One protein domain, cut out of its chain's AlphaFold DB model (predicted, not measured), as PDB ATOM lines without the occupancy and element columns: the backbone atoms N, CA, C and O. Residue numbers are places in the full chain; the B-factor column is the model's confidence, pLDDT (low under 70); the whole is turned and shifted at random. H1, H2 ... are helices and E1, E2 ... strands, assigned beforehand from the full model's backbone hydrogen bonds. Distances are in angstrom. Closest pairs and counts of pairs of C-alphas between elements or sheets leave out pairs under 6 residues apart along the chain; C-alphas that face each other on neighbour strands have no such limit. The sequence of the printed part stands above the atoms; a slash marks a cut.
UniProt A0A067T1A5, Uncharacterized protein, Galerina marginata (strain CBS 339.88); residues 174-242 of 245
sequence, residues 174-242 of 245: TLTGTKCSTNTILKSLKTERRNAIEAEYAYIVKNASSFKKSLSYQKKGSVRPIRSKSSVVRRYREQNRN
ATOM      1  N   THR A 174      36.806 -25.284 103.354       96.00
ATOM      2  CA  THR A 174      37.895 -26.203 103.022       96.00
ATOM      3  C   THR A 174      37.543 -27.627 103.456       96.00
ATOM      4  O   THR A 174      36.614 -27.841 104.233       96.00
ATOM      5  N   LEU A 175      38.340 -28.611 103.023       94.25
ATOM      6  CA  LEU A 175      38.207 -30.007 103.468       94.25
ATOM      7  C   LEU A 175      38.311 -30.164 104.997       94.25
ATOM      8  O   LEU A 175      37.756 -31.098 105.558       94.25
ATOM      9  N   THR A 176      38.983 -29.229 105.674       95.50
ATOM     10  CA  THR A 176      39.116 -29.184 107.138       95.50
ATOM     11  C   THR A 176      37.919 -28.535 107.843       95.50
ATOM     12  O   THR A 176      37.958 -28.355 109.056       95.50
ATOM     13  N   GLY A 177      36.883 -28.117 107.106       94.62
ATOM     14  CA  GLY A 177      35.719 -27.405 107.649       94.62
ATOM     15  C   GLY A 177      35.934 -25.903 107.872       94.62
ATOM     16  O   GLY A 177      35.049 -25.219 108.385       94.62
ATOM     17  N   THR A 178      37.081 -25.348 107.470       96.31
ATOM     18  CA  THR A 178      37.369 -23.919 107.636       96.31
ATOM     19  C   THR A 178      36.642 -23.106 106.569       96.31
ATOM     20  O   THR A 178      36.834 -23.318 105.370       96.31
ATOM     21  N   LYS A 179      35.836 -22.126 106.986       96.44
ATOM     22  CA  LYS A 179      35.124 -21.219 106.072       96.44
ATOM     23  C   LYS A 179      36.105 -20.465 105.172       96.44
ATOM     24  O   LYS A 179      37.080 -19.881 105.645       96.44
ATOM     25  N   CYS A 180      35.837 -20.438 103.868       96.06
ATOM     26  CA  CYS A 180      36.642 -19.670 102.924       96.06
ATOM     27  C   CYS A 180      36.511 -18.164 103.177       96.06
ATOM     28  O   CYS A 180      35.447 -17.671 103.552       96.06
ATOM     29  N   SER A 181      37.572 -17.410 102.869       94.62
ATOM     30  CA  SER A 181      37.497 -15.946 102.880       94.62
ATOM     31  C   SER A 181      36.467 -15.435 101.865       94.62
ATOM     32  O   SER A 181      36.294 -16.016 100.787       94.62
ATOM     33  N   THR A 182      35.841 -14.291 102.142       93.06
ATOM     34  CA  THR A 182      34.866 -13.684 101.220       93.06
ATOM     35  C   THR A 182      35.461 -13.392  99.846       93.06
ATOM     36  O   THR A 182      34.800 -13.592  98.831       93.06
ATOM     37  N   ASN A 183      36.736 -12.997  99.776       93.06
ATOM     38  CA  ASN A 183      37.427 -12.785  98.503       93.06
ATOM     39  C   ASN A 183      37.565 -14.083  97.697       93.06
ATOM     40  O   ASN A 183      37.373 -14.075  96.479       93.06
ATOM     41  N   THR A 184      37.863 -15.200  98.364       96.25
ATOM     42  CA  THR A 184      37.902 -16.530  97.739       96.25
ATOM     43  C   THR A 184      36.523 -16.908  97.199       96.25
ATOM     44  O   THR A 184      36.404 -17.291  96.033       96.25
ATOM     45  N   ILE A 185      35.473 -16.714  98.002       96.94
ATOM     46  CA  ILE A 185      34.082 -16.981  97.607       96.94
ATOM     47  C   ILE A 185      33.692 -16.126  96.395       96.94
ATOM     48  O   ILE A 185      33.196 -16.651  95.402       96.94
ATOM     49  N   LEU A 186      33.976 -14.822  96.421       95.19
ATOM     50  CA  LEU A 186      33.686 -13.897  95.322       95.19
ATOM     51  C   LEU A 186      34.399 -14.278  94.026       95.19
ATOM     52  O   LEU A 186      33.792 -14.227  92.955       95.19
ATOM     53  N   LYS A 187      35.684 -14.648  94.100       96.31
ATOM     54  CA  LYS A 187      36.445 -15.117  92.934       96.31
ATOM     55  C   LYS A 187      35.808 -16.374  92.349       96.31
ATOM     56  O   LYS A 187      35.588 -16.425  91.141       96.31
ATOM     57  N   SER A 188      35.457 -17.338  93.199       97.12
ATOM     58  CA  SER A 188      34.790 -18.571  92.782       97.12
ATOM     59  C   SER A 188      33.429 -18.294  92.128       97.12
ATOM     60  O   SER A 188      33.209 -18.722  90.999       97.12
ATOM     61  N   LEU A 189      32.576 -17.459  92.737       96.12
ATOM     62  CA  LEU A 189      31.282 -17.049  92.170       96.12
ATOM     63  C   LEU A 189      31.422 -16.350  90.811       96.12
ATOM     64  O   LEU A 189      30.651 -16.609  89.887       96.12
ATOM     65  N   LYS A 190      32.412 -15.462  90.658       94.12
ATOM     66  CA  LYS A 190      32.691 -14.796  89.375       94.12
ATOM     67  C   LYS A 190      33.111 -15.802  88.301       94.12
ATOM     68  O   LYS A 190      32.670 -15.675  87.159       94.12
ATOM     69  N   THR A 191      33.929 -16.788  88.658       96.69
ATOM     70  CA  THR A 191      34.337 -17.867  87.748       96.69
ATOM     71  C   THR A 191      33.156 -18.759  87.372       96.69
ATOM     72  O   THR A 191      32.941 -18.980  86.185       96.69
ATOM     73  N   GLU A 192      32.336 -19.187  88.337       95.62
ATOM     74  CA  GLU A 192      31.117 -19.977  88.093       95.62
ATOM     75  C   GLU A 192      30.177 -19.257  87.111       95.62
ATOM     76  O   GLU A 192      29.774 -19.834  86.102       95.62
ATOM     77  N   ARG A 193      29.904 -17.962  87.331       94.25
ATOM     78  CA  ARG A 193      29.072 -17.157  86.417       94.25
ATOM     79  C   ARG A 193      29.685 -17.025  85.025       94.25
ATOM     80  O   ARG A 193      28.957 -17.087  84.038       94.25
ATOM     81  N   ARG A 194      31.006 -16.838  84.925       95.19
ATOM     82  CA  ARG A 194      31.701 -16.772  83.629       95.19
ATOM     83  C   ARG A 194      31.567 -18.092  82.873       95.19
ATOM     84  O   ARG A 194      31.225 -18.064  81.697       95.19
ATOM     85  N   ASN A 195      31.787 -19.215  83.549       97.00
ATOM     86  CA  ASN A 195      31.691 -20.546  82.953       97.00
ATOM     87  C   ASN A 195      30.258 -20.853  82.501       97.00
ATOM     88  O   ASN A 195      30.065 -21.373  81.408       97.00
ATOM     89  N   ALA A 196      29.251 -20.457  83.287       95.56
ATOM     90  CA  ALA A 196      27.848 -20.588  82.897       95.56
ATOM     91  C   ALA A 196      27.517 -19.765  81.637       95.56
ATOM     92  O   ALA A 196      26.891 -20.278  80.713       95.56
ATOM     93  N   ILE A 197      27.985 -18.510  81.565       95.62
ATOM     94  CA  ILE A 197      27.830 -17.663  80.369       95.62
ATOM     95  C   ILE A 197      28.529 -18.292  79.159       95.62
ATOM     96  O   ILE A 197      27.984 -18.251  78.060       95.62
ATOM     97  N   GLU A 198      29.722 -18.857  79.343       96.75
ATOM     98  CA  GLU A 198      30.471 -19.515  78.271       96.75
ATOM     99  C   GLU A 198      29.725 -20.741  77.730       96.75
ATOM    100  O   GLU A 198      29.548 -20.864  76.518       96.75
ATOM    101  N   ALA A 199      29.236 -21.605  78.621       96.50
ATOM    102  CA  ALA A 199      28.481 -22.797  78.254       96.50
ATOM    103  C   ALA A 199      27.186 -22.446  77.499       96.50
ATOM    104  O   ALA A 199      26.899 -23.021  76.448       96.50
ATOM    105  N   GLU A 200      26.430 -21.457  77.983       95.56
ATOM    106  CA  GLU A 200      25.205 -21.003  77.318       95.56
ATOM    107  C   GLU A 200      25.498 -20.326  75.975       95.56
ATOM    108  O   GLU A 200      24.801 -20.563  74.990       95.56
ATOM    109  N   TYR A 201      26.564 -19.528  75.889       94.62
ATOM    110  CA  TYR A 201      27.004 -18.943  74.627       94.62
ATOM    111  C   TYR A 201      27.350 -20.023  73.591       94.62
ATOM    112  O   TYR A 201      26.886 -19.944  72.451       94.62
ATOM    113  N   ALA A 202      28.109 -21.053  73.980       93.94
ATOM    114  CA  ALA A 202      28.441 -22.177  73.108       93.94
ATOM    115  C   ALA A 202      27.177 -22.906  72.619       93.94
ATOM    116  O   ALA A 202      27.049 -23.196  71.425       93.94
ATOM    117  N   TYR A 203      26.205 -23.121  73.511       94.31
ATOM    118  CA  TYR A 203      24.899 -23.673  73.156       94.31
ATOM    119  C   TYR A 203      24.166 -22.809  72.117       94.31
ATOM    120  O   TYR A 203      23.704 -23.338  71.104       94.31
ATOM    121  N   ILE A 204      24.096 -21.489  72.318       92.19
ATOM    122  CA  ILE A 204      23.424 -20.556  71.399       92.19
ATOM    123  C   ILE A 204      24.090 -20.578  70.019       92.19
ATOM    124  O   ILE A 204      23.405 -20.671  69.001       92.19
ATOM    125  N   VAL A 205      25.423 -20.516  69.959       90.12
ATOM    126  CA  VAL A 205      26.163 -20.499  68.686       90.12
ATOM    127  C   VAL A 205      25.953 -21.788  67.888       90.12
ATOM    128  O   VAL A 205      25.871 -21.719  66.654       90.12
ATOM    129  N   LYS A 206      25.850 -22.930  68.583       91.12
ATOM    130  CA  LYS A 206      25.623 -24.252  67.989       91.12
ATOM    131  C   LYS A 206      24.178 -24.445  67.524       91.12
ATOM    132  O   LYS A 206      23.970 -24.937  66.422       91.12
ATOM    133  N   ASN A 207      23.193 -24.049  68.332       90.44
ATOM    134  CA  ASN A 207      21.797 -24.465  68.136       90.44
ATOM    135  C   ASN A 207      20.864 -23.358  67.616       90.44
ATOM    136  O   ASN A 207      19.805 -23.659  67.076       90.44
ATOM    137  N   ALA A 208      21.225 -22.078  67.744       86.38
ATOM    138  CA  ALA A 208      20.348 -20.957  67.403       86.38
ATOM    139  C   ALA A 208      20.829 -20.220  66.139       86.38
ATOM    140  O   ALA A 208      21.167 -19.036  66.161       86.38
ATOM    141  N   SER A 209      20.865 -20.922  65.003       79.19
ATOM    142  CA  SER A 209      21.293 -20.356  63.710       79.19
ATOM    143  C   SER A 209      20.446 -19.150  63.283       79.19
ATOM    144  O   SER A 209      20.993 -18.140  62.837       79.19
ATOM    145  N   SER A 210      19.130 -19.204  63.506       80.00
ATOM    146  CA  SER A 210      18.193 -18.102  63.240       80.00
ATOM    147  C   SER A 210      18.445 -16.873  64.121       80.00
ATOM    148  O   SER A 210      18.261 -15.741  63.672       80.00
ATOM    149  N   PHE A 211      18.947 -17.074  65.341       82.44
ATOM    150  CA  PHE A 211      19.267 -16.006  66.288       82.44
ATOM    151  C   PHE A 211      20.516 -15.208  65.887       82.44
ATOM    152  O   PHE A 211      20.627 -14.033  66.222       82.44
ATOM    153  N   LYS A 212      21.435 -15.775  65.089       74.62
ATOM    154  CA  LYS A 212      22.642 -15.051  64.636       74.62
ATOM    155  C   LYS A 212      22.307 -13.757  63.884       74.62
ATOM    156  O   LYS A 212      23.046 -12.782  64.002       74.62
ATOM    157  N   LYS A 213      21.166 -13.709  63.183       76.62
ATOM    158  CA  LYS A 213      20.687 -12.511  62.470       76.62
ATOM    159  C   LYS A 213      20.278 -11.368  63.413       76.62
ATOM    160  O   LYS A 213      20.309 -10.215  62.997       76.62
ATOM    161  N   SER A 214      19.935 -11.658  64.673       81.19
ATOM    162  CA  SER A 214      19.505 -10.662  65.667       81.19
ATOM    163  C   SER A 214      20.639 -10.146  66.568       81.19
ATOM    164  O   SER A 214      20.399  -9.316  67.450       81.19
ATOM    165  N   LEU A 215      21.885 -10.586  66.335       87.81
ATOM    166  CA  LEU A 215      23.075 -10.195  67.103       87.81
ATOM    167  C   LEU A 215      23.695  -8.874  66.651       87.81
ATOM    168  O   LEU A 215      24.915  -8.738  66.538       87.81
ATOM    169  N   SER A 216      22.855  -7.871  66.436       90.00
ATOM    170  CA  SER A 216      23.286  -6.520  66.117       90.00
ATOM    171  C   SER A 216      22.444  -5.475  66.846       90.00
ATOM    172  O   SER A 216      21.378  -5.762  67.391       90.00
ATOM    173  N   TYR A 217      22.959  -4.253  66.918       89.88
ATOM    174  CA  TYR A 217      22.256  -3.107  67.481       89.88
ATOM    175  C   TYR A 217      22.588  -1.841  66.689       89.88
ATOM    176  O   TYR A 217      23.680  -1.714  66.134       89.88
ATOM    177  N   GLN A 218      21.644  -0.904  66.644       91.12
ATOM    178  CA  GLN A 218      21.842   0.401  66.019       91.12
ATOM    179  C   GLN A 218      22.591   1.332  66.978       91.12
ATOM    180  O   GLN A 218      22.204   1.486  68.138       91.12
ATOM    181  N   LYS A 219      23.665   1.971  66.506       93.31
ATOM    182  CA  LYS A 219      24.399   3.004  67.249       93.31
ATOM    183  C   LYS A 219      24.806   4.126  66.304       93.31
ATOM    184  O   LYS A 219      25.628   3.902  65.421       93.31
ATOM    185  N   LYS A 220      24.270   5.331  66.538       94.31
ATOM    186  CA  LYS A 220      24.508   6.531  65.711       94.31
ATOM    187  C   LYS A 220      24.237   6.283  64.212       94.31
ATOM    188  O   LYS A 220      25.070   6.603  63.378       94.31
ATOM    189  N   GLY A 221      23.109   5.644  63.889       94.31
ATOM    190  CA  GLY A 221      22.713   5.350  62.502       94.31
ATOM    191  C   GLY A 221      23.434   4.170  61.837       94.31
ATOM    192  O   GLY A 221      23.145   3.866  60.686       94.31
ATOM    193  N   SER A 222      24.350   3.484  62.532       93.44
ATOM    194  CA  SER A 222      25.034   2.296  62.003       93.44
ATOM    195  C   SER A 222      24.677   1.027  62.774       93.44
ATOM    196  O   SER A 222      24.674   1.016  64.010       93.44
ATOM    197  N   VAL A 223      24.490  -0.075  62.045       93.62
ATOM    198  CA  VAL A 223      24.327  -1.419  62.614       93.62
ATOM    199  C   VAL A 223      25.684  -1.939  63.089       93.62
ATOM    200  O   VAL A 223      26.649  -1.972  62.328       93.62
ATOM    201  N   ARG A 224      25.775  -2.372  64.350       92.50
ATOM    202  CA  ARG A 224      26.987  -2.963  64.934       92.50
ATOM    203  C   ARG A 224      26.716  -4.364  65.477       92.50
ATOM    204  O   ARG A 224      25.699  -4.544  66.142       92.50
ATOM    205  N   PRO A 225      27.623  -5.337  65.279       92.88
ATOM    206  CA  PRO A 225      27.472  -6.661  65.868       92.88
ATOM    207  C   PRO A 225      27.705  -6.631  67.384       92.88
ATOM    208  O   PRO A 225      28.538  -5.873  67.899       92.88
ATOM    209  N   ILE A 226      26.992  -7.489  68.110       93.44
ATOM    210  CA  ILE A 226      27.208  -7.715  69.540       93.44
ATOM    211  C   ILE A 226      28.458  -8.587  69.709       93.44
ATOM    212  O   ILE A 226      28.481  -9.733  69.278       93.44
ATOM    213  N   ARG A 227      29.501  -8.050  70.354       91.38
ATOM    214  CA  ARG A 227      30.790  -8.754  70.527       91.38
ATOM    215  C   ARG A 227      30.923  -9.514  71.846       91.38
ATOM    216  O   ARG A 227      31.698 -10.455  71.941       91.38
ATOM    217  N   SER A 228      30.206  -9.084  72.882       95.12
ATOM    218  CA  SER A 228      30.330  -9.691  74.208       95.12
ATOM    219  C   SER A 228      29.450 -10.933  74.328       95.12
ATOM    220  O   SER A 228      28.236 -10.840  74.137       95.12
ATOM    221  N   LYS A 229      30.041 -12.063  74.739       95.56
ATOM    222  CA  LYS A 229      29.323 -13.323  75.005       95.56
ATOM    223  C   LYS A 229      28.166 -13.126  75.987       95.56
ATOM    224  O   LYS A 229      27.060 -13.593  75.739       95.56
ATOM    225  N   SER A 230      28.375 -12.340  77.048       94.25
ATOM    226  CA  SER A 230      27.317 -12.039  78.024       94.25
ATOM    227  C   SER A 230      26.166 -11.234  77.420       94.25
ATOM    228  O   SER A 230      25.013 -11.427  77.791       94.25
ATOM    229  N   SER A 231      26.455 -10.352  76.459       94.19
ATOM    230  CA  SER A 231      25.424  -9.580  75.759       94.19
ATOM    231  C   SER A 231      24.635 -10.438  74.772       94.19
ATOM    232  O   SER A 231      23.424 -10.265  74.674       94.19
ATOM    233  N   VAL A 232      25.296 -11.382  74.096       94.12
ATOM    234  CA  VAL A 232      24.650 -12.399  73.248       94.12
ATOM    235  C   VAL A 232      23.690 -13.247  74.083       94.12
ATOM    236  O   VAL A 232      22.507 -13.320  73.760       94.12
ATOM    237  N   VAL A 233      24.173 -13.808  75.197       94.94
ATOM    238  CA  VAL A 233      23.372 -14.604  76.141       94.94
ATOM    239  C   VAL A 233      22.185 -13.803  76.682       94.94
ATOM    240  O   VAL A 233      21.047 -14.261  76.626       94.94
ATOM    241  N   ARG A 234      22.408 -12.565  77.141       93.69
ATOM    242  CA  ARG A 234      21.327 -11.697  77.633       93.69
ATOM    243  C   ARG A 234      20.254 -11.462  76.570       93.69
ATOM    244  O   ARG A 234      19.074 -11.636  76.853       93.69
ATOM    245  N   ARG A 235      20.659 -11.101  75.348       92.50
ATOM    246  CA  ARG A 235      19.737 -10.856  74.230       92.50
ATOM    247  C   ARG A 235      18.940 -12.110  73.872       92.50
ATOM    248  O   ARG A 235      17.756 -12.008  73.564       92.50
ATOM    249  N   TYR A 236      19.575 -13.278  73.944       92.69
ATOM    250  CA  TYR A 236      18.921 -14.562  73.710       92.69
ATOM    251  C   TYR A 236      17.838 -14.834  74.752       92.69
ATOM    252  O   TYR A 236      16.701 -15.136  74.392       92.69
ATOM    253  N   ARG A 237      18.155 -14.652  76.039       92.69
ATOM    254  CA  ARG A 237      17.183 -14.798  77.132       92.69
ATOM    255  C   ARG A 237      16.008 -13.834  76.979       92.69
ATOM    256  O   ARG A 237      14.868 -14.254  77.109       92.69
ATOM    257  N   GLU A 238      16.266 -12.569  76.641       90.81
ATOM    258  CA  GLU A 238      15.217 -11.563  76.411       90.81
ATOM    259  C   GLU A 238      14.251 -11.974  75.291       90.81
ATOM    260  O   GLU A 238      13.039 -11.892  75.470       90.81
ATOM    261  N   GLN A 239      14.766 -12.461  74.158       88.19
ATOM    262  CA  GLN A 239      13.930 -12.872  73.023       88.19
ATOM    263  C   GLN A 239      13.124 -14.147  73.284       88.19
ATOM    264  O   GLN A 239      12.064 -14.329  72.690       88.19
ATOM    265  N   ASN A 240      13.611 -15.034  74.155       88.75
ATOM    266  CA  ASN A 240      12.912 -16.273  74.497       88.75
ATOM    267  C   ASN A 240      12.084 -16.164  75.784       88.75
ATOM    268  O   ASN A 240      11.337 -17.087  76.088       88.75
ATOM    269  N   ARG A 241      12.140 -15.035  76.505       86.19
ATOM    270  CA  ARG A 241      11.355 -14.804  77.727       86.19
ATOM    271  C   ARG A 241       9.847 -14.965  77.502       86.19
ATOM    272  O   ARG A 241       9.159 -15.425  78.400       86.19
ATOM    273  N   ASN A 242       9.363 -14.640  76.304       73.88
ATOM    274  CA  ASN A 242       7.944 -14.725  75.939       73.88
ATOM    275  C   ASN A 242       7.534 -16.080  75.342       73.88
ATOM    276  O   ASN A 242       6.382 -16.240  74.971       73.88
TER     277      ASN A 242
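Overview. This is residues 174 to 242 of the 245 residues of an uncharacterized protein of Galerina marginata (strain CBS 339.88) (UniProt A0A067T1A5). One long helix, H1, ends in a small head of H3, short H2 and hairpin E1-E2; residues 174 to 192 stick out as an arm. The printed part, 69 residues, is mostly helix, ordered H1, H2, E1, E2, H3, with one antiparallel sheet, E1-E2. It is extended: radius of gyration of the C-alphas 17.2 A, spans 56 by 29 by 21 A.

Arrangement. H1, residues 182 to 207, touches H3, residues 229 to 242, with 197 to 204 alone, at a steep tilt of 67 degrees; closest C-alphas, Tyr 201 and Val 233, 5.9 A. H2, residues 210 to 214, is close but not clearly touching H1 (closest C-alphas Val 205 and Lys 212, 7.6 A). Hairpin E1, residues 216 to 219, and E2, residues 222 to 225, has N 217 and O 224 within hydrogen-bond range, 2.9 A. Every O i to N i+4 pair is within range in H1, 9 of 10 in H3, 0 of 1 in H2 (O i to N i+3: 1 of 2).

Along the chain. H1, 37.2 A long, begins at C-alpha 182 (34.866, -13.684, 101.220). H3, 21.4 A, ends at C-alpha 242 (7.944, -14.725, 75.939).

Size, cuts and confidence. No cut; links tight; no printed residue is under 70.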